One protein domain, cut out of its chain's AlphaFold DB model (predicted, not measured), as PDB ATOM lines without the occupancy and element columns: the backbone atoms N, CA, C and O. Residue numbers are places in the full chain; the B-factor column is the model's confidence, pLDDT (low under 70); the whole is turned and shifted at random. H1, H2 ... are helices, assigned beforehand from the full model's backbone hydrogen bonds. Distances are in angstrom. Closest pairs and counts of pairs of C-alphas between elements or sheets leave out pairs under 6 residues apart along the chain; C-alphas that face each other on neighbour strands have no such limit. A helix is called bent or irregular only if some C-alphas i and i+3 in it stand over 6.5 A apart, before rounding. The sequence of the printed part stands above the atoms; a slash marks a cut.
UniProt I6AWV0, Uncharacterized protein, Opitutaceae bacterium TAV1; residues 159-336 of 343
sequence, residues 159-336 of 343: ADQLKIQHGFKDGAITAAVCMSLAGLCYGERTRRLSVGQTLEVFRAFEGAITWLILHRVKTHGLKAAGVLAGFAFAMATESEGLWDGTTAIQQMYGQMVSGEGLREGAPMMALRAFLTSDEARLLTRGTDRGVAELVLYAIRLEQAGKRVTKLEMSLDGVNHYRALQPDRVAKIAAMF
ATOM      1  N   ALA A 159     -15.838 -11.190  53.279       89.69
ATOM      2  CA  ALA A 159     -16.002 -12.101  52.151       89.69
ATOM      3  C   ALA A 159     -17.246 -12.995  52.293       89.69
ATOM      4  O   ALA A 159     -17.994 -13.157  51.327       89.69
ATOM      5  N   ASP A 160     -17.494 -13.533  53.495       88.50
ATOM      6  CA  ASP A 160     -18.702 -14.317  53.774       88.50
ATOM      7  C   ASP A 160     -19.955 -13.456  53.603       88.50
ATOM      8  O   ASP A 160     -20.926 -13.890  52.991       88.50
ATOM      9  N   GLN A 161     -19.934 -12.218  54.103       91.06
ATOM     10  CA  GLN A 161     -21.068 -11.301  53.996       91.06
ATOM     11  C   GLN A 161     -21.350 -10.893  52.545       91.06
ATOM     12  O   GLN A 161     -22.503 -10.939  52.127       91.06
ATOM     13  N   LEU A 162     -20.320 -10.589  51.748       90.12
ATOM     14  CA  LEU A 162     -20.473 -10.316  50.315       90.12
ATOM     15  C   LEU A 162     -21.112 -11.497  49.575       90.12
ATOM     16  O   LEU A 162     -22.004 -11.302  48.752       90.12
ATOM     17  N   LYS A 163     -20.702 -12.730  49.894       89.38
ATOM     18  CA  LYS A 163     -21.261 -13.932  49.267       89.38
ATOM     19  C   LYS A 163     -22.702 -14.205  49.695       89.38
ATOM     20  O   LYS A 163     -23.536 -14.508  48.850       89.38
ATOM     21  N   ILE A 164     -22.984 -14.124  50.996       85.00
ATOM     22  CA  ILE A 164     -24.282 -14.505  51.570       85.00
ATOM     23  C   ILE A 164     -25.347 -13.438  51.297       85.00
ATOM     24  O   ILE A 164     -26.471 -13.789  50.960       85.00
ATOM     25  N   GLN A 165     -25.010 -12.157  51.466       88.06
ATOM     26  CA  GLN A 165     -25.986 -11.059  51.471       88.06
ATOM     27  C   GLN A 165     -26.005 -10.252  50.173       88.06
ATOM     28  O   GLN A 165     -27.003  -9.608  49.871       88.06
ATOM     29  N   HIS A 166     -24.916 -10.275  49.399       86.94
ATOM     30  CA  HIS A 166     -24.766  -9.421  48.218       86.94
ATOM     31  C   HIS A 166     -24.518 -10.206  46.920       86.94
ATOM     32  O   HIS A 166     -24.230  -9.609  45.889       86.94
ATOM     33  N   GLY A 167     -24.622 -11.540  46.946       86.62
ATOM     34  CA  GLY A 167     -24.576 -12.380  45.742       86.62
ATOM     35  C   GLY A 167     -23.199 -12.518  45.079       86.62
ATOM     36  O   GLY A 167     -23.099 -13.084  43.989       86.62
ATOM     37  N   PHE A 168     -22.120 -12.053  45.717       86.00
ATOM     38  CA  PHE A 168     -20.774 -12.151  45.151       86.00
ATOM     39  C   PHE A 168     -20.272 -13.599  45.174       86.00
ATOM     40  O   PHE A 168     -19.901 -14.126  46.226       86.00
ATOM     41  N   LYS A 169     -20.177 -14.233  43.999       85.69
ATOM     42  CA  LYS A 169     -19.588 -15.580  43.860       85.69
ATOM     43  C   LYS A 169     -18.137 -15.618  44.359       85.69
ATOM     44  O   LYS A 169     -17.752 -16.541  45.076       85.69
ATOM     45  N   ASP A 170     -17.386 -14.563  44.055       88.50
ATOM     46  CA  ASP A 170     -15.951 -14.408  44.310       88.50
ATOM     47  C   ASP A 170     -15.635 -13.438  45.469       88.50
ATOM     48  O   ASP A 170     -14.604 -12.764  45.482       88.50
ATOM     49  N   GLY A 171     -16.497 -13.392  46.496       90.75
ATOM     50  CA  GLY A 171     -16.431 -12.395  47.578       90.75
ATOM     51  C   GLY A 171     -15.065 -12.249  48.270       90.75
ATOM     52  O   GLY A 171     -14.695 -11.146  48.668       90.75
ATOM     53  N   ALA A 172     -14.274 -13.323  48.372       92.69
ATOM     54  CA  ALA A 172     -12.938 -13.268  48.971       92.69
ATOM     55  C   ALA A 172     -11.927 -12.467  48.136       92.69
ATOM     56  O   ALA A 172     -11.204 -11.638  48.694       92.69
ATOM     57  N   ILE A 173     -11.867 -12.699  46.820       93.88
ATOM     58  CA  ILE A 173     -10.952 -11.957  45.943       93.88
ATOM     59  C   ILE A 173     -11.480 -10.541  45.702       93.88
ATOM     60  O   ILE A 173     -10.691  -9.605  45.754       93.88
ATOM     61  N   THR A 174     -12.799 -10.354  45.569       95.38
ATOM     62  CA  THR A 174     -13.408  -9.020  45.458       95.38
ATOM     63  C   THR A 174     -13.060  -8.144  46.661       95.38
ATOM     64  O   THR A 174     -12.608  -7.015  46.482       95.38
ATOM     65  N   ALA A 175     -13.195  -8.668  47.886       94.88
ATOM     66  CA  ALA A 175     -12.835  -7.930  49.096       94.88
ATOM     67  C   ALA A 175     -11.341  -7.559  49.131       94.88
ATOM     68  O   ALA A 175     -10.990  -6.449  49.530       94.88
ATOM     69  N   ALA A 176     -10.457  -8.462  48.694       94.31
ATOM     70  CA  ALA A 176      -9.020  -8.202  48.642       94.31
ATOM     71  C   ALA A 176      -8.656  -7.132  47.595       94.31
ATOM     72  O   ALA A 176      -7.875  -6.228  47.888       94.31
ATOM     73  N   VAL A 177      -9.271  -7.183  46.409       96.06
ATOM     74  CA  VAL A 177      -9.094  -6.168  45.357       96.06
ATOM     75  C   VAL A 177      -9.583  -4.804  45.840       96.06
ATOM     76  O   VAL A 177      -8.842  -3.829  45.741       96.06
ATOM     77  N   CYS A 178     -10.770  -4.734  46.452       96.50
ATOM     78  CA  CYS A 178     -11.298  -3.490  47.020       96.50
ATOM     79  C   CYS A 178     -10.387  -2.923  48.119       96.50
ATOM     80  O   CYS A 178     -10.178  -1.718  48.187       96.50
ATOM     81  N   MET A 179      -9.799  -3.775  48.962       94.62
ATOM     82  CA  MET A 179      -8.849  -3.334  49.986       94.62
ATOM     83  C   MET A 179      -7.594  -2.702  49.378       94.62
ATOM     84  O   MET A 179      -7.131  -1.674  49.870       94.62
ATOM     85  N   SER A 180      -7.059  -3.288  48.305       95.19
ATOM     86  CA  SER A 180      -5.903  -2.727  47.602       95.19
ATOM     87  C   SER A 180      -6.261  -1.417  46.881       95.19
ATOM     88  O   SER A 180      -5.568  -0.417  47.057       95.19
ATOM     89  N   LEU A 181      -7.404  -1.365  46.181       97.12
ATOM     90  CA  LEU A 181      -7.929  -0.149  45.540       97.12
ATOM     91  C   LEU A 181      -8.162   0.993  46.537       97.12
ATOM     92  O   LEU A 181      -7.826   2.141  46.253       97.12
ATOM     93  N   ALA A 182      -8.689   0.689  47.724       96.38
ATOM     94  CA  ALA A 182      -8.854   1.669  48.789       96.38
ATOM     95  C   ALA A 182      -7.508   2.252  49.242       96.38
ATOM     96  O   ALA A 182      -7.385   3.467  49.372       96.38
ATOM     97  N   GLY A 183      -6.488   1.405  49.417       94.69
ATOM     98  CA  GLY A 183      -5.125   1.845  49.727       94.69
ATOM     99  C   GLY A 183      -4.513   2.709  48.621       94.69
ATOM    100  O   GLY A 183      -3.873   3.722  48.911       94.69
ATOM    101  N   LEU A 184      -4.760   2.362  47.354       96.25
ATOM    102  CA  LEU A 184      -4.358   3.175  46.205       96.25
ATOM    103  C   LEU A 184      -5.082   4.522  46.165       96.25
ATOM    104  O   LEU A 184      -4.457   5.510  45.804       96.25
ATOM    105  N   CYS A 185      -6.347   4.623  46.569       96.81
ATOM    106  CA  CYS A 185      -7.036   5.915  46.637       96.81
ATOM    107  C   CYS A 185      -6.563   6.756  47.831       96.81
ATOM    108  O   CYS A 185      -6.281   7.940  47.682       96.81
ATOM    109  N   TYR A 186      -6.459   6.145  49.012       94.56
ATOM    110  CA  TYR A 186      -6.183   6.857  50.260       94.56
ATOM    111  C   TYR A 186      -4.710   7.267  50.419       94.56
ATOM    112  O   TYR A 186      -4.418   8.272  51.053       94.56
ATOM    113  N   GLY A 187      -3.770   6.508  49.850       89.44
ATOM    114  CA  GLY A 187      -2.331   6.785  49.969       89.44
ATOM    115  C   GLY A 187      -1.668   6.181  51.199       89.44
ATOM    116  O   GLY A 187      -0.470   5.896  51.170       89.44
ATOM    117  N   GLU A 188      -2.438   5.828  52.220       85.62
ATOM    118  CA  GLU A 188      -1.943   5.169  53.428       85.62
ATOM    119  C   GLU A 188      -2.547   3.769  53.594       85.62
ATOM    120  O   GLU A 188      -3.227   3.225  52.719       85.62
ATOM    121  N   ARG A 189      -2.237   3.119  54.714       79.62
ATOM    122  CA  ARG A 189      -2.691   1.760  54.980       79.62
ATOM    123  C   ARG A 189      -4.155   1.756  55.416       79.62
ATOM    124  O   ARG A 189      -4.475   2.071  56.556       79.62
ATOM    125  N   THR A 190      -5.036   1.270  54.552       83.50
ATOM    126  CA  THR A 190      -6.454   1.072  54.867       83.50
ATOM    127  C   THR A 190      -6.659  -0.278  55.559       83.50
ATOM    128  O   THR A 190      -6.662  -1.332  54.921       83.50
ATOM    129  N   ARG A 191      -6.788  -0.281  56.892       83.00
ATOM    130  CA  ARG A 191      -7.053  -1.507  57.670       83.00
ATOM    131  C   ARG A 191      -8.548  -1.713  57.907       83.00
ATOM    132  O   ARG A 191      -9.275  -0.750  58.156       83.00
ATOM    133  N   ARG A 192      -8.956  -2.991  57.901       87.75
ATOM    134  CA  ARG A 192     -10.288  -3.489  58.291       87.75
ATOM    135  C   ARG A 192     -11.447  -2.752  57.610       87.75
ATOM    136  O   ARG A 192     -12.278  -2.166  58.292       87.75
ATOM    137  N   LEU A 193     -11.503  -2.797  56.278       92.06
ATOM    138  CA  LEU A 193     -12.684  -2.315  55.557       92.06
ATOM    139  C   LEU A 193     -13.928  -3.071  56.037       92.06
ATOM    140  O   LEU A 193     -13.901  -4.299  56.155       92.06
ATOM    141  N   SER A 194     -15.003  -2.338  56.305       91.94
ATOM    142  CA  SER A 194     -16.319  -2.915  56.578       91.94
ATOM    143  C   SER A 194     -16.989  -3.396  55.289       91.94
ATOM    144  O   SER A 194     -16.496  -3.151  54.184       91.94
ATOM    145  N   VAL A 195     -18.133  -4.076  55.404       92.25
ATOM    146  CA  VAL A 195     -18.939  -4.438  54.226       92.25
ATOM    147  C   VAL A 195     -19.403  -3.180  53.492       92.25
ATOM    148  O   VAL A 195     -19.228  -3.105  52.281       92.25
ATOM    149  N   GLY A 196     -19.899  -2.167  54.213       90.88
ATOM    150  CA  GLY A 196     -20.336  -0.898  53.621       90.88
ATOM    151  C   GLY A 196     -19.218  -0.198  52.846       90.88
ATOM    152  O   GLY A 196     -19.393   0.117  51.671       90.88
ATOM    153  N   GLN A 197     -18.037  -0.060  53.457       93.19
ATOM    154  CA  GLN A 197     -16.858   0.520  52.799       93.19
ATOM    155  C   GLN A 197     -16.408  -0.309  51.589       93.19
ATOM    156  O   GLN A 197     -16.061   0.244  50.550       93.19
ATOM    157  N   THR A 198     -16.432  -1.640  51.698       95.56
ATOM    158  CA  THR A 198     -16.064  -2.531  50.586       95.56
ATOM    159  C   THR A 198     -17.017  -2.371  49.405       95.56
ATOM    160  O   THR A 198     -16.567  -2.323  48.266       95.56
ATOM    161  N   LEU A 199     -18.320  -2.247  49.666       94.75
ATOM    162  CA  LEU A 199     -19.327  -2.026  48.631       94.75
ATOM    163  C   LEU A 199     -19.205  -0.642  47.979       94.75
ATOM    164  O   LEU A 199     -19.404  -0.540  46.773       94.75
ATOM    165  N   GLU A 200     -18.853   0.404  48.733       94.75
ATOM    166  CA  GLU A 200     -18.558   1.731  48.165       94.75
ATOM    167  C   GLU A 200     -17.357   1.689  47.212       94.75
ATOM    168  O   GLU A 200     -17.440   2.187  46.088       94.75
ATOM    169  N   VAL A 201     -16.261   1.033  47.616       96.81
ATOM    170  CA  VAL A 201     -15.100   0.845  46.731       96.81
ATOM    171  C   VAL A 201     -15.483   0.012  45.512       96.81
ATOM    172  O   VAL A 201     -15.132   0.383  44.395       96.81
ATOM    173  N   PHE A 202     -16.225  -1.082  45.699       96.62
ATOM    174  CA  PHE A 202     -16.669  -1.916  44.586       96.62
ATOM    175  C   PHE A 202     -17.484  -1.106  43.577       96.62
ATOM    176  O   PHE A 202     -17.135  -1.112  42.405       96.62
ATOM    177  N   ARG A 203     -18.495  -0.347  44.023       95.69
ATOM    178  CA  ARG A 203     -19.310   0.520  43.153       95.69
ATOM    179  C   ARG A 203     -18.463   1.518  42.363       95.69
ATOM    180  O   ARG A 203     -18.718   1.743  41.186       95.69
ATOM    181  N   ALA A 204     -17.438   2.102  42.984       96.19
ATOM    182  CA  ALA A 204     -16.566   3.069  42.316       96.19
ATOM    183  C   ALA A 204     -15.706   2.465  41.188       96.19
ATOM    184  O   ALA A 204     -15.264   3.205  40.308       96.19
ATOM    185  N   PHE A 205     -15.483   1.147  41.206       97.00
ATOM    186  CA  PHE A 205     -14.635   0.410  40.260       97.00
ATOM    187  C   PHE A 205     -15.353  -0.802  39.634       97.00
ATOM    188  O   PHE A 205     -14.700  -1.723  39.144       97.00
ATOM    189  N   GLU A 206     -16.688  -0.825  39.649       94.75
ATOM    190  CA  GLU A 206     -17.487  -2.035  39.411       94.75
ATOM    191  C   GLU A 206     -17.193  -2.669  38.053       94.75
ATOM    192  O   GLU A 206     -16.917  -3.868  37.986       94.75
ATOM    193  N   GLY A 207     -17.177  -1.864  36.987       93.88
ATOM    194  CA  GLY A 207     -16.896  -2.346  35.636       93.88
ATOM    195  C   GLY A 207     -15.524  -3.017  35.533       93.88
ATOM    196  O   GLY A 207     -15.423  -4.140  35.039       93.88
ATOM    197  N   ALA A 208     -14.482  -2.377  36.070       96.50
ATOM    198  CA  ALA A 208     -13.111  -2.874  35.992       96.50
ATOM    199  C   ALA A 208     -12.905  -4.133  36.850       96.50
ATOM    200  O   ALA A 208     -12.324  -5.115  36.385       96.50
ATOM    201  N   ILE A 209     -13.433  -4.145  38.080       96.50
ATOM    202  CA  ILE A 209     -13.369  -5.319  38.960       96.50
ATOM    203  C   ILE A 209     -14.118  -6.494  38.328       96.50
ATOM    204  O   ILE A 209     -13.598  -7.610  38.303       96.50
ATOM    205  N   THR A 210     -15.325  -6.257  37.811       95.00
ATOM    206  CA  THR A 210     -16.158  -7.305  37.209       95.00
ATOM    207  C   THR A 210     -15.480  -7.903  35.986       95.00
ATOM    208  O   THR A 210     -15.368  -9.127  35.889       95.00
ATOM    209  N   TRP A 211     -14.951  -7.057  35.098       96.00
ATOM    210  CA  TRP A 211     -14.217  -7.509  33.921       96.00
ATOM    211  C   TRP A 211     -13.010  -8.370  34.313       96.00
ATOM    212  O   TRP A 211     -12.850  -9.480  33.807       96.00
ATOM    213  N   LEU A 212     -12.200  -7.918  35.273       96.50
ATOM    214  CA  LEU A 212     -11.005  -8.648  35.703       96.50
ATOM    215  C   LEU A 212     -11.320  -9.964  36.407       96.50
ATOM    216  O   LEU A 212     -10.599 -10.935  36.210       96.50
ATOM    217  N   ILE A 213     -12.389 -10.029  37.207       94.56
ATOM    218  CA  ILE A 213     -12.824 -11.283  37.836       94.56
ATOM    219  C   ILE A 213     -13.228 -12.306  36.770       94.56
ATOM    220  O   ILE A 213     -12.859 -13.475  36.896       94.56
ATOM    221  N   LEU A 214     -13.927 -11.877  35.715       94.06
ATOM    222  CA  LEU A 214     -14.348 -12.752  34.615       94.06
ATOM    223  C   LEU A 214     -13.173 -13.247  33.762       94.06
ATOM    224  O   LEU A 214     -13.182 -14.396  33.330       94.06
ATOM    225  N   HIS A 215     -12.137 -12.425  33.584       94.56
ATOM    226  CA  HIS A 215     -10.937 -12.750  32.797       94.56
ATOM    227  C   HIS A 215      -9.745 -13.198  33.664       94.56
ATOM    228  O   HIS A 215      -8.587 -13.201  33.231       94.56
ATOM    229  N   ARG A 216      -9.993 -13.560  34.925       94.06
ATOM    230  CA  ARG A 216      -8.952 -13.948  35.880       94.06
ATOM    231  C   ARG A 216      -8.390 -15.333  35.562       94.06
ATOM    232  O   ARG A 216      -9.111 -16.329  35.559       94.06
ATOM    233  N   VAL A 217      -7.069 -15.422  35.423       94.38
ATOM    234  CA  VAL A 217      -6.358 -16.698  35.234       94.38
ATOM    235  C   VAL A 217      -6.072 -17.419  36.559       94.38
ATOM    236  O   VAL A 217      -6.125 -16.838  37.643       94.38
ATOM    237  N   LYS A 218      -5.756 -18.721  36.496       91.81
ATOM    238  CA  LYS A 218      -5.445 -19.550  37.683       91.81
ATOM    239  C   LYS A 218      -3.961 -19.576  38.063       91.81
ATOM    240  O   LYS A 218      -3.640 -20.018  39.176       91.81
ATOM    241  N   THR A 219      -3.090 -19.102  37.173       91.75
ATOM    242  CA  THR A 219      -1.634 -19.056  37.343       91.75
ATOM    243  C   THR A 219      -1.253 -18.316  38.622       91.75
ATOM    244  O   THR A 219      -1.849 -17.290  38.969       91.75
ATOM    245  N   HIS A 220      -0.294 -18.874  39.363       89.25
ATOM    246  CA  HIS A 220       0.221 -18.254  40.582       89.25
ATOM    247  C   HIS A 220       0.818 -16.867  40.283       89.25
ATOM    248  O   HIS A 220       1.310 -16.635  39.182       89.25
ATOM    249  N   GLY A 221       0.711 -15.942  41.242       91.44
ATOM    250  CA  GLY A 221       1.153 -14.547  41.125       91.44
ATOM    251  C   GLY A 221       0.287 -13.680  40.208       91.44
ATOM    252  O   GLY A 221      -0.214 -12.655  40.655       91.44
ATOM    253  N   LEU A 222      -0.012 -14.130  38.985       94.00
ATOM    254  CA  LEU A 222      -0.873 -13.402  38.036       94.00
ATOM    255  C   LEU A 222      -2.308 -13.208  38.552       94.00
ATOM    256  O   LEU A 222      -2.971 -12.235  38.212       94.00
ATOM    257  N   LYS A 223      -2.790 -14.123  39.403       92.88
ATOM    258  CA  LYS A 223      -4.123 -14.049  40.024       92.88
ATOM    259  C   LYS A 223      -4.183 -13.249  41.330       92.88
ATOM    260  O   LYS A 223      -5.222 -13.287  41.995       92.88
ATOM    261  N   ALA A 224      -3.071 -12.653  41.767       93.50
ATOM    262  CA  ALA A 224      -2.993 -11.956  43.047       93.50
ATOM    263  C   ALA A 224      -3.894 -10.713  43.065       93.50
ATOM    264  O   ALA A 224      -4.090 -10.059  42.039       93.50
ATOM    265  N   ALA A 225      -4.431 -10.369  44.237       95.19
ATOM    266  CA  ALA A 225      -5.348  -9.239  44.366       95.19
ATOM    267  C   ALA A 225      -4.662  -7.913  44.020       95.19
ATOM    268  O   ALA A 225      -5.295  -7.059  43.407       95.19
ATOM    269  N   GLY A 226      -3.372  -7.766  44.342       95.94
ATOM    270  CA  GLY A 226      -2.571  -6.617  43.923       95.94
ATOM    271  C   GLY A 226      -2.510  -6.427  42.406       95.94
ATOM    272  O   GLY A 226      -2.697  -5.313  41.927       95.94
ATOM    273  N   VAL A 227      -2.338  -7.513  41.641       97.25
ATOM    274  CA  VAL A 227      -2.318  -7.460  40.167       97.25
ATOM    275  C   VAL A 227      -3.656  -6.965  39.640       97.25
ATOM    276  O   VAL A 227      -3.710  -5.980  38.906       97.25
ATOM    277  N   LEU A 228      -4.745  -7.600  40.079       97.94
ATOM    278  CA  LEU A 228      -6.090  -7.216  39.662       97.94
ATOM    279  C   LEU A 228      -6.419  -5.779  40.088       97.94
ATOM    280  O   LEU A 228      -7.001  -5.037  39.312       97.94
ATOM    281  N   ALA A 229      -6.022  -5.347  41.285       98.12
ATOM    282  CA  ALA A 229      -6.254  -3.981  41.745       98.12
ATOM    283  C   ALA A 229      -5.476  -2.940  40.928       98.12
ATOM    284  O   ALA A 229      -6.044  -1.907  40.591       98.12
ATOM    285  N   GLY A 230      -4.213  -3.210  40.580       98.25
ATOM    286  CA  GLY A 230      -3.410  -2.315  39.742       98.25
ATOM    287  C   GLY A 230      -4.027  -2.126  38.354       98.25
ATOM    288  O   GLY A 230      -4.237  -0.993  37.926       98.25
ATOM    289  N   PHE A 231      -4.417  -3.220  37.692       98.50
ATOM    290  CA  PHE A 231      -5.135  -3.134  36.418       98.50
ATOM    291  C   PHE A 231      -6.504  -2.464  36.580       98.50
ATOM    292  O   PHE A 231      -6.813  -1.558  35.815       98.50
ATOM    293  N   ALA A 232      -7.293  -2.822  37.600       98.25
ATOM    294  CA  ALA A 232      -8.616  -2.236  37.820       98.25
ATOM    295  C   ALA A 232      -8.548  -0.714  37.999       98.25
ATOM    296  O   ALA A 232      -9.379   0.018  37.463       98.25
ATOM    297  N   PHE A 233      -7.543  -0.238  38.740       98.44
ATOM    298  CA  PHE A 233      -7.329   1.182  38.986       98.44
ATOM    299  C   PHE A 233      -6.983   1.938  37.700       98.44
ATOM    300  O   PHE A 233      -7.474   3.047  37.504       98.44
ATOM    301  N   ALA A 234      -6.177   1.332  36.824       98.06
ATOM    302  CA  ALA A 234      -5.778   1.911  35.548       98.06
ATOM    303  C   ALA A 234      -6.931   1.894  34.522       98.06
ATOM    304  O   ALA A 234      -7.255   2.928  33.943       98.06
ATOM    305  N   MET A 235      -7.619   0.758  34.368       97.19
ATOM    306  CA  MET A 235      -8.779   0.590  33.476       97.19
ATOM    307  C   MET A 235      -9.909   1.574  33.792       97.19
ATOM    308  O   MET A 235     -10.589   2.060  32.898       97.19
ATOM    309  N   ALA A 236     -10.096   1.923  35.067       95.88
ATOM    310  CA  ALA A 236     -11.112   2.889  35.481       95.88
ATOM    311  C   ALA A 236     -10.856   4.333  34.989       95.88
ATOM    312  O   ALA A 236     -11.688   5.212  35.240       95.88
ATOM    313  N   THR A 237      -9.715   4.595  34.340       94.94
ATOM    314  CA  THR A 237      -9.373   5.886  33.715       94.94
ATOM    315  C   THR A 237      -9.624   5.924  32.209       94.94
ATOM    316  O   THR A 237      -9.541   6.995  31.615       94.94
ATOM    317  N   GLU A 238      -9.932   4.786  31.585       88.81
ATOM    318  CA  GLU A 238     -10.179   4.728  30.147       88.81
ATOM    319  C   GLU A 238     -11.565   5.293  29.813       88.81
ATOM    320  O   GLU A 238     -12.542   5.074  30.529       88.81
ATOM    321  N   SER A 239     -11.631   6.068  28.728       66.62
ATOM    322  CA  SER A 239     -12.856   6.713  28.244       66.62
ATOM    323  C   SER A 239     -13.740   5.783  27.415       66.62
ATOM    324  O   SER A 239     -14.931   6.045  27.266       66.62
ATOM    325  N   GLU A 240     -13.158   4.726  26.847       63.94
ATOM    326  CA  GLU A 240     -13.884   3.684  26.122       63.94
ATOM    327  C   GLU A 240     -14.615   2.777  27.119       63.94
ATOM    328  O   GLU A 240     -14.071   2.411  28.165       63.94
ATOM    329  N   GLY A 241     -15.865   2.417  26.817       71.75
ATOM    330  CA  GLY A 241     -16.624   1.496  27.652       71.75
ATOM    331  C   GLY A 241     -15.899   0.154  27.743       71.75
ATOM    332  O   GLY A 241     -15.627  -0.473  26.722       71.75
ATOM    333  N   LEU A 242     -15.632  -0.322  28.964       82.38
ATOM    334  CA  LEU A 242     -14.912  -1.583  29.237       82.38
ATOM    335  C   LEU A 242     -15.527  -2.833  28.576       82.38
ATOM    336  O   LEU A 242     -14.924  -3.907  28.616       82.38
ATOM    337  N   TRP A 243     -16.737  -2.706  28.034       86.00
ATOM    338  CA  TRP A 243     -17.529  -3.764  27.416       86.00
ATOM    339  C   TRP A 243     -17.785  -3.544  25.920       86.00
ATOM    340  O   TRP A 243     -18.264  -4.463  25.262       86.00
ATOM    341  N   ASP A 244     -17.444  -2.369  25.385       82.62
ATOM    342  CA  ASP A 244     -17.741  -1.973  24.000       82.62
ATOM    343  C   ASP A 244     -16.573  -2.276  23.039       82.62
ATOM    344  O   ASP A 244     -16.665  -2.054  21.833       82.62
ATOM    345  N   GLY A 245     -15.464  -2.803  23.567       81.75
ATOM    346  CA  GLY A 245     -14.257  -3.148  22.825       81.75
ATOM    347  C   GLY A 245     -13.127  -3.582  23.756       81.75
ATOM    348  O   GLY A 245     -13.326  -3.720  24.963       81.75
ATOM    349  N   THR A 246     -11.940  -3.806  23.185       87.81
ATOM    350  CA  THR A 246     -10.730  -4.112  23.963       87.81
ATOM    351  C   THR A 246      -9.863  -2.866  24.089       87.81
ATOM    352  O   THR A 246      -9.146  -2.512  23.149       87.81
ATOM    353  N   THR A 247      -9.876  -2.252  25.267       93.81
ATOM    354  CA  THR A 247      -9.072  -1.070  25.581       93.81
ATOM    355  C   THR A 247      -7.568  -1.374  25.594       93.81
ATOM    356  O   THR A 247      -7.141  -2.533  25.667       93.81
ATOM    357  N   ALA A 248      -6.725  -0.339  25.562       93.69
ATOM    358  CA  ALA A 248      -5.273  -0.513  25.589       93.69
ATOM    359  C   ALA A 248      -4.803  -1.241  26.861       93.69
ATOM    360  O   ALA A 248      -3.950  -2.129  26.793       93.69
ATOM    361  N   ILE A 249      -5.384  -0.922  28.023       96.81
ATOM    362  CA  ILE A 249      -5.014  -1.565  29.289       96.81
ATOM    363  C   ILE A 249      -5.534  -3.011  29.345       96.81
ATOM    364  O   ILE A 249      -4.829  -3.891  29.848       96.81
ATOM    365  N   GLN A 250      -6.710  -3.302  28.774       95.75
ATOM    366  CA  GLN A 250      -7.205  -4.678  28.614       95.75
ATOM    367  C   GLN A 250      -6.274  -5.523  27.738       95.75
ATOM    368  O   GLN A 250      -5.990  -6.674  28.080       95.75
ATOM    369  N   GLN A 251      -5.751  -4.954  26.646       95.31
ATOM    370  CA  GLN A 251      -4.764  -5.625  25.792       95.31
ATOM    371  C   GLN A 251      -3.471  -5.925  26.560       95.31
ATOM    372  O   GLN A 251      -2.973  -7.048  26.490       95.31
ATOM    373  N   MET A 252      -2.965  -4.968  27.349       97.06
ATOM    374  CA  MET A 252      -1.785  -5.174  28.203       97.06
ATOM    375  C   MET A 252      -2.009  -6.286  29.232       97.06
ATOM    376  O   MET A 252      -1.144  -7.146  29.400       97.06
ATOM    377  N   TYR A 253      -3.176  -6.314  29.889       97.56
ATOM    378  CA  TYR A 253      -3.537  -7.408  30.795       97.56
ATOM    379  C   TYR A 253      -3.549  -8.749  30.055       97.56
ATOM    380  O   TYR A 253      -2.930  -9.703  30.524       97.56
ATOM    381  N   GLY A 254      -4.190  -8.806  28.881       96.56
ATOM    382  CA  GLY A 254      -4.254  -9.987  28.016       96.56
ATOM    383  C   GLY A 254      -2.871 -10.541  27.661       96.56
ATOM    384  O   GLY A 254      -2.601 -11.716  27.905       96.56
ATOM    385  N   GLN A 255      -1.972  -9.684  27.172       95.94
ATOM    386  CA  GLN A 255      -0.584 -10.043  26.853       95.94
ATOM    387  C   GLN A 255       0.194 -10.488  28.098       95.94
ATOM    388  O   GLN A 255       0.911 -11.487  28.061       95.94
ATOM    389  N   MET A 256       0.029  -9.794  29.229       96.56
ATOM    390  CA  MET A 256       0.685 -10.157  30.486       96.56
ATOM    391  C   MET A 256       0.209 -11.523  30.998       96.56
ATOM    392  O   MET A 256       1.030 -12.275  31.526       96.56
ATOM    393  N   VAL A 257      -1.073 -11.890  30.848       96.44
ATOM    394  CA  VAL A 257      -1.579 -13.200  31.299       96.44
ATOM    395  C   VAL A 257      -1.308 -14.344  30.324       96.44
ATOM    396  O   VAL A 257      -1.003 -15.446  30.791       96.44
ATOM    397  N   SER A 258      -1.358 -14.115  29.010       95.31
ATOM    398  CA  SER A 258      -1.055 -15.151  28.010       95.31
ATOM    399  C   SER A 258       0.452 -15.370  27.867       95.31
ATOM    400  O   SER A 258       0.917 -16.506  27.819       95.31
ATOM    401  N   GLY A 259       1.230 -14.287  27.908       94.12
ATOM    402  CA  GLY A 259       2.642 -14.265  27.536       94.12
ATOM    403  C   GLY A 259       2.877 -14.052  26.037       94.12
ATOM    404  O   GLY A 259       4.021 -13.908  25.618       94.12
ATOM    405  N   GLU A 260       1.817 -14.026  25.232       93.81
ATOM    406  CA  GLU A 260       1.898 -13.880  23.780       93.81
ATOM    407  C   GLU A 260       2.106 -12.415  23.382       93.81
ATOM    408  O   GLU A 260       1.552 -11.499  23.989       93.81
ATOM    409  N   GLY A 261       2.913 -12.183  22.342       89.06
ATOM    410  CA  GLY A 261       3.174 -10.838  21.815       89.06
ATOM    411  C   GLY A 261       4.050  -9.947  22.706       89.06
ATOM    412  O   GLY A 261       4.296  -8.791  22.352       89.06
ATOM    413  N   LEU A 262       4.554 -10.466  23.831       93.12
ATOM    414  CA  LEU A 262       5.484  -9.752  24.701       93.12
ATOM    415  C   LEU A 262       6.869  -9.667  24.051       93.12
ATOM    416  O   LEU A 262       7.470 -10.676  23.687       93.12
ATOM    417  N   ARG A 263       7.375  -8.441  23.904       91.62
ATOM    418  CA  ARG A 263       8.689  -8.164  23.309       91.62
ATOM    419  C   ARG A 263       9.775  -8.154  24.376       91.62
ATOM    420  O   ARG A 263       9.536  -7.741  25.509       91.62
ATOM    421  N   GLU A 264      10.992  -8.516  23.984       91.38
ATOM    422  CA  GLU A 264      12.154  -8.430  24.866       91.38
ATOM    423  C   GLU A 264      12.368  -6.995  25.380       91.38
ATOM    424  O   GLU A 264      12.391  -6.021  24.616       91.38
ATOM    425  N   GLY A 265      12.506  -6.872  26.701       92.88
ATOM    426  CA  GLY A 265      12.636  -5.598  27.405       92.88
ATOM    427  C   GLY A 265      11.322  -4.833  27.602       92.88
ATOM    428  O   GLY A 265      11.366  -3.715  28.114       92.88
ATOM    429  N   ALA A 266      10.166  -5.380  27.209       96.00
ATOM    430  CA  ALA A 266       8.875  -4.756  27.490       96.00
ATOM    431  C   ALA A 266       8.554  -4.804  29.002       96.00
ATOM    432  O   ALA A 266       8.706  -5.863  29.623       96.00
ATOM    433  N   PRO A 267       8.068  -3.707  29.609       97.25
ATOM    434  CA  PRO A 267       7.616  -3.679  30.999       97.25
ATOM    435  C   PRO A 267       6.629  -4.795  31.360       97.25
ATOM    436  O   PRO A 267       6.784  -5.415  32.414       97.25
ATOM    437  N   MET A 268       5.673  -5.124  30.481       97.25
ATOM    438  CA  MET A 268       4.741  -6.240  30.715       97.25
ATOM    439  C   MET A 268       5.429  -7.613  30.750       97.25
ATOM    440  O   MET A 268       5.008  -8.491  31.508       97.25
ATOM    441  N   MET A 269       6.519  -7.796  29.995       96.50
ATOM    442  CA  MET A 269       7.336  -9.012  30.045       96.50
ATOM    443  C   MET A 269       8.079  -9.126  31.374       96.50
ATOM    444  O   MET A 269       8.038 -10.183  32.003       96.50
ATOM    445  N   ALA A 270       8.697  -8.034  31.833       96.31
ATOM    446  CA  ALA A 270       9.380  -7.995  33.123       96.31
ATOM    447  C   ALA A 270       8.406  -8.232  34.293       96.31
ATOM    448  O   ALA A 270       8.716  -8.998  35.207       96.31
ATOM    449  N   LEU A 271       7.206  -7.636  34.238       96.75
ATOM    450  CA  LEU A 271       6.157  -7.853  35.235       96.75
ATOM    451  C   LEU A 271       5.714  -9.316  35.272       96.75
ATOM    452  O   LEU A 271       5.672  -9.914  36.347       96.75
ATOM    453  N   ARG A 272       5.410  -9.906  34.108       96.06
ATOM    454  CA  ARG A 272       5.023 -11.317  34.012       96.06
ATOM    455  C   ARG A 272       6.115 -12.215  34.580       96.06
ATOM    456  O   ARG A 272       5.803 -13.040  35.431       96.06
ATOM    457  N   ALA A 273       7.364 -12.030  34.145       95.19
ATOM    458  CA  ALA A 273       8.498 -12.837  34.586       95.19
ATOM    459  C   ALA A 273       8.625 -12.837  36.114       95.19
ATOM    460  O   ALA A 273       8.700 -13.911  36.705       95.19
ATOM    461  N   PHE A 274       8.540 -11.660  36.747       94.88
ATOM    462  CA  PHE A 274       8.518 -11.535  38.205       94.88
ATOM    463  C   PHE A 274       7.317 -12.252  38.830       94.88
ATOM    464  O   PHE A 274       7.492 -13.069  39.722       94.88
ATOM    465  N   LEU A 275       6.092 -11.992  38.368       95.00
ATOM    466  CA  LEU A 275       4.885 -12.569  38.973       95.00
ATOM    467  C   LEU A 275       4.808 -14.096  38.832       95.00
ATOM    468  O   LEU A 275       4.143 -14.750  39.633       95.00
ATOM    469  N   THR A 276       5.459 -14.671  37.824       94.44
ATOM    470  CA  THR A 276       5.519 -16.123  37.619       94.44
ATOM    471  C   THR A 276       6.771 -16.777  38.199       94.44
ATOM    472  O   THR A 276       6.902 -17.995  38.087       94.44
ATOM    473  N   SER A 277       7.685 -16.008  38.795       93.62
ATOM    474  CA  SER A 277       8.925 -16.538  39.358       93.62
ATOM    475  C   SER A 277       8.707 -17.229  40.710       93.62
ATOM    476  O   SER A 277       7.635 -17.148  41.321       93.62
ATOM    477  N   ASP A 278       9.737 -17.914  41.206       91.38
ATOM    478  CA  ASP A 278       9.686 -18.532  42.531       91.38
ATOM    479  C   ASP A 278       9.675 -17.486  43.654       91.38
ATOM    480  O   ASP A 278       9.018 -17.698  44.674       91.38
ATOM    481  N   GLU A 279      10.285 -16.313  43.450       86.44
ATOM    482  CA  GLU A 279      10.212 -15.183  44.384       86.44
ATOM    483  C   GLU A 279       8.770 -14.703  44.583       86.44
ATOM    484  O   GLU A 279       8.396 -14.328  45.697       86.44
ATOM    485  N   ALA A 280       7.918 -14.782  43.554       86.06
ATOM    486  CA  ALA A 280       6.509 -14.422  43.691       86.06
ATOM    487  C   ALA A 280       5.749 -15.316  44.682       86.06
ATOM    488  O   ALA A 280       4.696 -14.913  45.179       86.06
ATOM    489  N   ARG A 281       6.262 -16.507  45.031       85.62
ATOM    490  CA  ARG A 281       5.679 -17.365  46.082       85.62
ATOM    491  C   ARG A 281       5.808 -16.767  47.482       85.62
ATOM    492  O   ARG A 281       5.071 -17.173  48.376       85.62
ATOM    493  N   LEU A 282       6.704 -15.796  47.667       85.31
ATOM    494  CA  LEU A 282       6.847 -15.044  48.914       85.31
ATOM    495  C   LEU A 282       5.822 -13.906  49.036       85.31
ATOM    496  O   LEU A 282       5.703 -13.298  50.102       85.31
ATOM    497  N   LEU A 283       5.064 -13.610  47.973       83.19
ATOM    498  CA  LEU A 283       4.005 -12.608  48.019       83.19
ATOM    499  C   LEU A 283       2.881 -13.073  48.950       83.19
ATOM    500  O   LEU A 283       2.348 -14.177  48.850       83.19
ATOM    501  N   THR A 284       2.488 -12.184  49.853       81.88
ATOM    502  CA  THR A 284       1.394 -12.401  50.802       81.88
ATOM    503  C   THR A 284       0.304 -11.355  50.598       81.88
ATOM    504  O   THR A 284       0.506 -10.349  49.918       81.88
ATOM    505  N   ARG A 285      -0.839 -11.504  51.278       74.44
ATOM    506  CA  ARG A 285      -1.872 -10.449  51.310       74.44
ATOM    507  C   ARG A 285      -1.333  -9.093  51.788       74.44
ATOM    508  O   ARG A 285      -1.871  -8.055  51.433       74.44
ATOM    509  N   GLY A 286      -0.265  -9.085  52.592       80.25
ATOM    510  CA  GLY A 286       0.392  -7.850  53.031       80.25
ATOM    511  C   GLY A 286       1.142  -7.118  51.914       80.25
ATOM    512  O   GLY A 286       1.372  -5.919  52.033       80.25
ATOM    513  N   THR A 287       1.490  -7.817  50.830       86.00
ATOM    514  CA  THR A 287       2.236  -7.270  49.685       86.00
ATOM    515  C   THR A 287       1.340  -6.776  48.549       86.00
ATOM    516  O   THR A 287       1.840  -6.121  47.640       86.00
ATOM    517  N   ASP A 288       0.023  -7.024  48.607       87.81
ATOM    518  CA  ASP A 288      -0.916  -6.705  47.518       87.81
ATOM    519  C   ASP A 288      -0.864  -5.232  47.093       87.81
ATOM    520  O   ASP A 288      -0.949  -4.936  45.903       87.81
ATOM    521  N   ARG A 289      -0.673  -4.304  48.042       88.62
ATOM    522  CA  ARG A 289      -0.502  -2.882  47.717       88.62
ATOM    523  C   ARG A 289       0.751  -2.658  46.868       88.62
ATOM    524  O   ARG A 289       0.634  -2.100  45.789       88.62
ATOM    525  N   GLY A 290       1.916  -3.130  47.312       91.81
ATOM    526  CA  GLY A 290       3.169  -2.973  46.563       91.81
ATOM    527  C   GLY A 290       3.107  -3.631  45.181       91.81
ATOM    528  O   GLY A 290       3.548  -3.053  44.196       91.81
ATOM    529  N   VAL A 291       2.459  -4.795  45.065       95.25
ATOM    530  CA  VAL A 291       2.223  -5.433  43.760       95.25
ATOM    531  C   VAL A 291       1.351  -4.554  42.858       95.25
ATOM    532  O   VAL A 291       1.661  -4.406  41.679       95.25
ATOM    533  N   ALA A 292       0.294  -3.934  43.391       96.75
ATOM    534  CA  ALA A 292      -0.548  -3.022  42.621       96.75
ATOM    535  C   ALA A 292       0.214  -1.767  42.159       96.75
ATOM    536  O   ALA A 292       0.056  -1.336  41.019       96.75
ATOM    537  N   GLU A 293       1.077  -1.211  43.015       96.12
ATOM    538  CA  GLU A 293       1.957  -0.085  42.671       96.12
ATOM    539  C   GLU A 293       2.937  -0.473  41.544       96.12
ATOM    540  O   GLU A 293       3.098   0.275  40.579       96.12
ATOM    541  N   LEU A 294       3.512  -1.683  41.602       97.00
ATOM    542  CA  LEU A 294       4.415  -2.219  40.575       97.00
ATOM    543  C   LEU A 294       3.700  -2.401  39.231       97.00
ATOM    544  O   LEU A 294       4.249  -2.065  38.183       97.00
ATOM    545  N   VAL A 295       2.464  -2.907  39.264       98.12
ATOM    546  CA  VAL A 295       1.610  -3.075  38.078       98.12
ATOM    547  C   VAL A 295       1.329  -1.723  37.432       98.12
ATOM    548  O   VAL A 295       1.552  -1.565  36.235       98.12
ATOM    549  N   LEU A 296       0.911  -0.722  38.210       98.50
ATOM    550  CA  LEU A 296       0.640   0.625  37.698       98.50
ATOM    551  C   LEU A 296       1.883   1.266  37.074       98.50
ATOM    552  O   LEU A 296       1.784   1.926  36.038       98.50
ATOM    553  N   TYR A 297       3.054   1.052  37.676       98.19
ATOM    554  CA  TYR A 297       4.317   1.516  37.112       98.19
ATOM    555  C   TYR A 297       4.644   0.816  35.785       98.19
ATOM    556  O   TYR A 297       4.971   1.487  34.805       98.19
ATOM    557  N   ALA A 298       4.472  -0.506  35.705       98.19
ATOM    558  CA  ALA A 298       4.672  -1.257  34.467       98.19
ATOM    559  C   ALA A 298       3.737  -0.780  33.344       98.19
ATOM    560  O   ALA A 298       4.208  -0.537  32.235       98.19
ATOM    561  N   ILE A 299       2.442  -0.577  33.629       98.06
ATOM    562  CA  ILE A 299       1.472  -0.058  32.646       98.06
ATOM    563  C   ILE A 299       1.921   1.321  32.150       98.06
ATOM    564  O   ILE A 299       1.939   1.577  30.946       98.06
ATOM    565  N   ARG A 300       2.348   2.205  33.060       97.19
ATOM    566  CA  ARG A 300       2.807   3.552  32.699       97.19
ATOM    567  C   ARG A 300       4.033   3.534  31.785       97.19
ATOM    568  O   ARG A 300       4.103   4.345  30.856       97.19
ATOM    569  N   LEU A 301       4.993   2.649  32.057       97.19
ATOM    570  CA  LEU A 301       6.191   2.475  31.236       97.19
ATOM    571  C   LEU A 301       5.859   1.890  29.859       97.19
ATOM    572  O   LEU A 301       6.416   2.354  28.863       97.19
ATOM    573  N   GLU A 302       4.940   0.922  29.801       96.50
ATOM    574  CA  GLU A 302       4.477   0.301  28.555       96.50
ATOM    575  C   GLU A 302       3.818   1.351  27.649       96.50
ATOM    576  O   GLU A 302       4.207   1.511  26.494       96.50
ATOM    577  N   GLN A 303       2.913   2.169  28.199       95.75
ATOM    578  CA  GLN A 303       2.297   3.296  27.485       95.75
ATOM    579  C   GLN A 303       3.314   4.350  27.028       95.75
ATOM    580  O   GLN A 303       3.111   5.018  26.018       95.75
ATOM    581  N   ALA A 304       4.416   4.519  27.764       95.56
ATOM    582  CA  ALA A 304       5.507   5.420  27.392       95.56
ATOM    583  C   ALA A 304       6.491   4.810  26.376       95.56
ATOM    584  O   ALA A 304       7.478   5.464  26.030       95.56
ATOM    585  N   GLY A 305       6.284   3.558  25.947       94.94
ATOM    586  CA  GLY A 305       7.193   2.838  25.053       94.94
ATOM    587  C   GLY A 305       8.594   2.630  25.640       94.94
ATOM    588  O   GLY A 305       9.565   2.495  24.893       94.94
ATOM    589  N   LYS A 306       8.734   2.657  26.973       95.62
ATOM    590  CA  LYS A 306      10.024   2.467  27.646       95.62
ATOM    591  C   LYS A 306      10.387   0.989  27.673       95.62
ATOM    592  O   LYS A 306       9.518   0.131  27.777       95.62
ATOM    593  N   ARG A 307      11.687   0.699  27.622       95.50
ATOM    594  CA  ARG A 307      12.226  -0.648  27.834       95.50
ATOM    595  C   ARG A 307      12.881  -0.742  29.202       95.50
ATOM    596  O   ARG A 307      13.510   0.218  29.643       95.50
ATOM    597  N   VAL A 308      12.749  -1.895  29.840       95.12
ATOM    598  CA  VAL A 308      13.322  -2.179  31.158       95.12
ATOM    599  C   VAL A 308      13.910  -3.582  31.200       95.12
ATOM    600  O   VAL A 308      13.379  -4.510  30.596       95.12
ATOM    601  N   THR A 309      15.001  -3.743  31.946       88.56
ATOM    602  CA  THR A 309      15.549  -5.062  32.294       88.56
ATOM    603  C   THR A 309      14.903  -5.625  33.559       88.56
ATOM    604  O   THR A 309      14.723  -6.833  33.680       88.56
ATOM    605  N   LYS A 310      14.511  -4.750  34.493       89.62
ATOM    606  CA  LYS A 310      13.810  -5.081  35.736       89.62
ATOM    607  C   LYS A 310      12.865  -3.945  36.121       89.62
ATOM    608  O   LYS A 310      13.132  -2.785  35.816       89.62
ATOM    609  N   LEU A 311      11.770  -4.281  36.799       92.81
ATOM    610  CA  LEU A 311      10.884  -3.295  37.413       92.81
ATOM    611  C   LEU A 311      11.327  -2.994  38.845       92.81
ATOM    612  O   LEU A 311      11.620  -3.901  39.626       92.81
ATOM    613  N   GLU A 312      11.322  -1.713  39.184       89.50
ATOM    614  CA  GLU A 312      11.587  -1.215  40.530       89.50
ATOM    615  C   GLU A 312      10.324  -0.599  41.121       89.50
ATOM    616  O   GLU A 312       9.398  -0.218  40.399       89.50
ATOM    617  N   MET A 313      10.274  -0.522  42.450       87.94
ATOM    618  CA  MET A 313       9.133   0.080  43.119       87.94
ATOM    619  C   MET A 313       9.140   1.591  42.929       87.94
ATOM    620  O   MET A 313      10.110   2.259  43.268       87.94
ATOM    621  N   SER A 314       8.040   2.122  42.399       91.38
ATOM    622  CA  SER A 314       7.863   3.546  42.140       91.38
ATOM    623  C   SER A 314       6.409   3.951  42.356       91.38
ATOM    624  O   SER A 314       5.483   3.199  42.046       91.38
ATOM    625  N   LEU A 315       6.212   5.168  42.866       93.06
ATOM    626  CA  LEU A 315       4.892   5.784  42.983       93.06
ATOM    627  C   LEU A 315       4.468   6.518  41.706       93.06
ATOM    628  O   LEU A 315       3.329   6.971  41.638       93.06
ATOM    629  N   ASP A 316       5.325   6.619  40.687       94.88
ATOM    630  CA  ASP A 316       5.036   7.373  39.459       94.88
ATOM    631  C   ASP A 316       3.767   6.882  38.763       94.88
ATOM    632  O   ASP A 316       2.911   7.683  38.387       94.88
ATOM    633  N   GLY A 317       3.607   5.559  38.642       96.50
ATOM    634  CA  GLY A 317       2.393   4.961  38.084       96.50
ATOM    635  C   GLY A 317       1.162   5.313  38.918       96.50
ATOM    636  O   GLY A 317       0.165   5.800  38.392       96.50
ATOM    637  N   VAL A 318       1.247   5.146  40.238       96.81
ATOM    638  CA  VAL A 318       0.151   5.452  41.170       96.81
ATOM    639  C   VAL A 318      -0.267   6.917  41.072       96.81
ATOM    640  O   VAL A 318      -1.451   7.213  40.938       96.81
ATOM    641  N   ASN A 319       0.695   7.837  41.122       97.44
ATOM    642  CA  ASN A 319       0.447   9.273  41.082       97.44
ATOM    643  C   ASN A 319      -0.150   9.696  39.739       97.44
ATOM    644  O   ASN A 319      -1.109  10.467  39.718       97.44
ATOM    645  N   HIS A 320       0.351   9.137  38.635       97.75
ATOM    646  CA  HIS A 320      -0.214   9.363  37.309       97.75
ATOM    647  C   HIS A 320      -1.685   8.940  37.247       97.75
ATOM    648  O   HIS A 320      -2.550   9.752  36.925       97.75
ATOM    649  N   TYR A 321      -1.991   7.697  37.625       98.00
ATOM    650  CA  TYR A 321      -3.358   7.189  37.560       98.00
ATOM    651  C   TYR A 321      -4.286   7.802  38.602       98.00
ATOM    652  O   TYR A 321      -5.488   7.793  38.382       98.00
ATOM    653  N   ARG A 322      -3.788   8.367  39.708       98.00
ATOM    654  CA  ARG A 322      -4.614   9.200  40.598       98.00
ATOM    655  C   ARG A 322      -5.016  10.508  39.927       98.00
ATOM    656  O   ARG A 322      -6.178  10.893  40.009       98.00
ATOM    657  N   ALA A 323      -4.069  11.167  39.258       97.69
ATOM    658  CA  ALA A 323      -4.300  12.446  38.591       97.69
ATOM    659  C   ALA A 323      -5.319  12.349  37.442       97.69
ATOM    660  O   ALA A 323      -5.993  13.330  37.150       97.69
ATOM    661  N   LEU A 324      -5.475  11.169  36.832       97.31
ATOM    662  CA  LEU A 324      -6.471  10.911  35.784       97.31
ATOM    663  C   LEU A 324      -7.904  10.674  36.305       97.31
ATOM    664  O   LEU A 324      -8.840  10.640  35.515       97.31
ATOM    665  N   GLN A 325      -8.101  10.488  37.613       97.12
ATOM    666  CA  GLN A 325      -9.415  10.207  38.227       97.12
ATOM    667  C   GLN A 325      -9.538  10.864  39.616       97.12
ATOM    668  O   GLN A 325      -9.832  10.180  40.607       97.12
ATOM    669  N   PRO A 326      -9.311  12.188  39.716       97.19
ATOM    670  CA  PRO A 326      -9.191  12.880  40.997       97.19
ATOM    671  C   PRO A 326     -10.465  12.768  41.841       97.19
ATOM    672  O   PRO A 326     -10.371  12.512  43.039       97.19
ATOM    673  N   ASP A 327     -11.647  12.852  41.226       97.25
ATOM    674  CA  ASP A 327     -12.926  12.799  41.944       97.25
ATOM    675  C   ASP A 327     -13.184  11.425  42.568       97.25
ATOM    676  O   ASP A 327     -13.584  11.321  43.730       97.25
ATOM    677  N   ARG A 328     -12.899  10.345  41.824       96.75
ATOM    678  CA  ARG A 328     -13.038   8.969  42.326       96.75
ATOM    679  C   ARG A 328     -12.087   8.732  43.495       96.75
ATOM    680  O   ARG A 328     -12.499   8.212  44.533       96.75
ATOM    681  N   VAL A 329     -10.832   9.145  43.334       97.62
ATOM    682  CA  VAL A 329      -9.796   9.021  44.366       97.62
ATOM    683  C   VAL A 329     -10.181   9.811  45.612       97.62
ATOM    684  O   VAL A 329     -10.156   9.252  46.707       97.62
ATOM    685  N   ALA A 330     -10.598  11.070  45.455       97.00
ATOM    686  CA  ALA A 330     -11.011  11.929  46.558       97.00
ATOM    687  C   ALA A 330     -12.223  11.356  47.303       97.00
ATOM    688  O   ALA A 330     -12.201  11.287  48.533       97.00
ATOM    689  N   LYS A 331     -13.239  10.869  46.575       95.69
ATOM    690  CA  LYS A 331     -14.427  10.236  47.160       95.69
ATOM    691  C   LYS A 331     -14.055   9.029  48.022       95.69
ATOM    692  O   LYS A 331     -14.509   8.927  49.159       95.69
ATOM    693  N   ILE A 332     -13.220   8.124  47.509       96.56
ATOM    694  CA  ILE A 332     -12.824   6.926  48.260       96.56
ATOM    695  C   ILE A 332     -11.910   7.282  49.435       96.56
ATOM    696  O   ILE A 332     -12.092   6.751  50.530       96.56
ATOM    697  N   ALA A 333     -10.958   8.198  49.244       95.56
ATOM    698  CA  ALA A 333     -10.061   8.650  50.304       95.56
ATOM    699  C   ALA A 333     -10.818   9.327  51.458       95.56
ATOM    700  O   ALA A 333     -10.453   9.139  52.620       95.56
ATOM    701  N   ALA A 334     -11.888  10.073  51.162       94.12
ATOM    702  CA  ALA A 334     -12.703  10.745  52.170       94.12
ATOM    703  C   ALA A 334     -13.320   9.771  53.189       94.12
ATOM    704  O   ALA A 334     -13.404  10.118  54.362       94.12
ATOM    705  N   MET A 335     -13.640   8.532  52.788       92.94
ATOM    706  CA  MET A 335     -14.204   7.514  53.692       92.94
ATOM    707  C   MET A 335     -13.275   7.129  54.851       92.94
ATOM    708  O   MET A 335     -13.722   6.540  55.838       92.94
ATOM    709  N   PHE A 336     -11.975   7.399  54.725       92.06
ATOM    710  CA  PHE A 336     -10.979   7.030  55.726       92.06
ATOM    711  C   PHE A 336     -10.633   8.168  56.687       92.06
ATOM    712  O   PHE A 336      -9.939   7.923  57.673       92.06
TER     713      PHE A 336
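This is residues 159 to 336 of the 343 residues of an uncharacterized protein of Opitutaceae bacterium TAV1 (UniProt I6AWV0). A compact cluster of mostly crossed helices is built round H5 in the core, with H2, H4, H6 and H9 packed round it. H1, H3 and H11 pack on H2 toward one end of the longest axis, H7 packs on H6 and H9 toward the other, and H10 crosses H9. The printed part has 178 residues with eleven named helices, H1 to H11 in chain order, and no named strand; its class is all helix. The radius of gyration of the C-alphas is 15.2 A, and they span 46 by 33 by 32 A.

Start at H1, residues 159 to 166: it touches H2, residues 171 to 186, at residues 171 to 175 alone, about perpendicular at 79 degrees, the closest C-alphas being those of Ala 159 and Ala 172, 4.6 A. H2 is the hub, touching six helices. H3, residues 195 to 204, touches it, only just about perpendicular at 71 degrees, closest at the C-alphas of Cys 178 and Val 201, 5.8 A. H4, residues 206 to 214, touches H5, residues 225 to 235, opposite ways at a steep tilt of 50 degrees, closest at C-alphas 208 and 232, 4.9 A. H5 and H6, residues 248 to 258, form a helical hairpin with a shallow tilt of 29 degrees, closest at C-alphas 235 and 249, 6.0 A. H7, residues 267 to 275, touches H6, closest at C-alphas 268 and 256, 5.6 A; H8, residues 279 to 282, touches no helix. H9, residues 285 to 303, touches H5 the same way at 36 degrees, only just steep, closest at C-alphas 288 and 226, 4.0 A. H10, residues 316 to 323, touches residues 293 to 300 alone of H9, closest at C-alphas 317 and 297, 4.1 A. H11, residues 326 to 334, touches residues 182 to 186 alone of H2, closest at C-alphas 333 and 186, 4.3 A. In the backbones of H1 to H7, H10 and H11 every O i to N i+4 pair is within hydrogen-bond range, in H9 13 of 15 are, and H8 is too short for such a pair.

Find C-alpha 159 at (-16.002, -12.101, 52.151), where H1 begins. H2 then runs 22.0 A. H9, the longest at 27.8 A, starts at C-alpha 285, (-1.872, -10.449, 51.310); it is irregular, with C-alphas 286 and 289 7.3 A apart. H11 ends at C-alpha 334, (-12.703, 10.745, 52.170).

The C-alphas farthest apart, those of Gln 165 and Glu 264, are 46.6 A apart. The printed part has no cut. Look for the long links at residues 236 to 247 and 304 to 315. The mean pLDDT of the printed part is 92.8, and residues 239 to 240 are under 70.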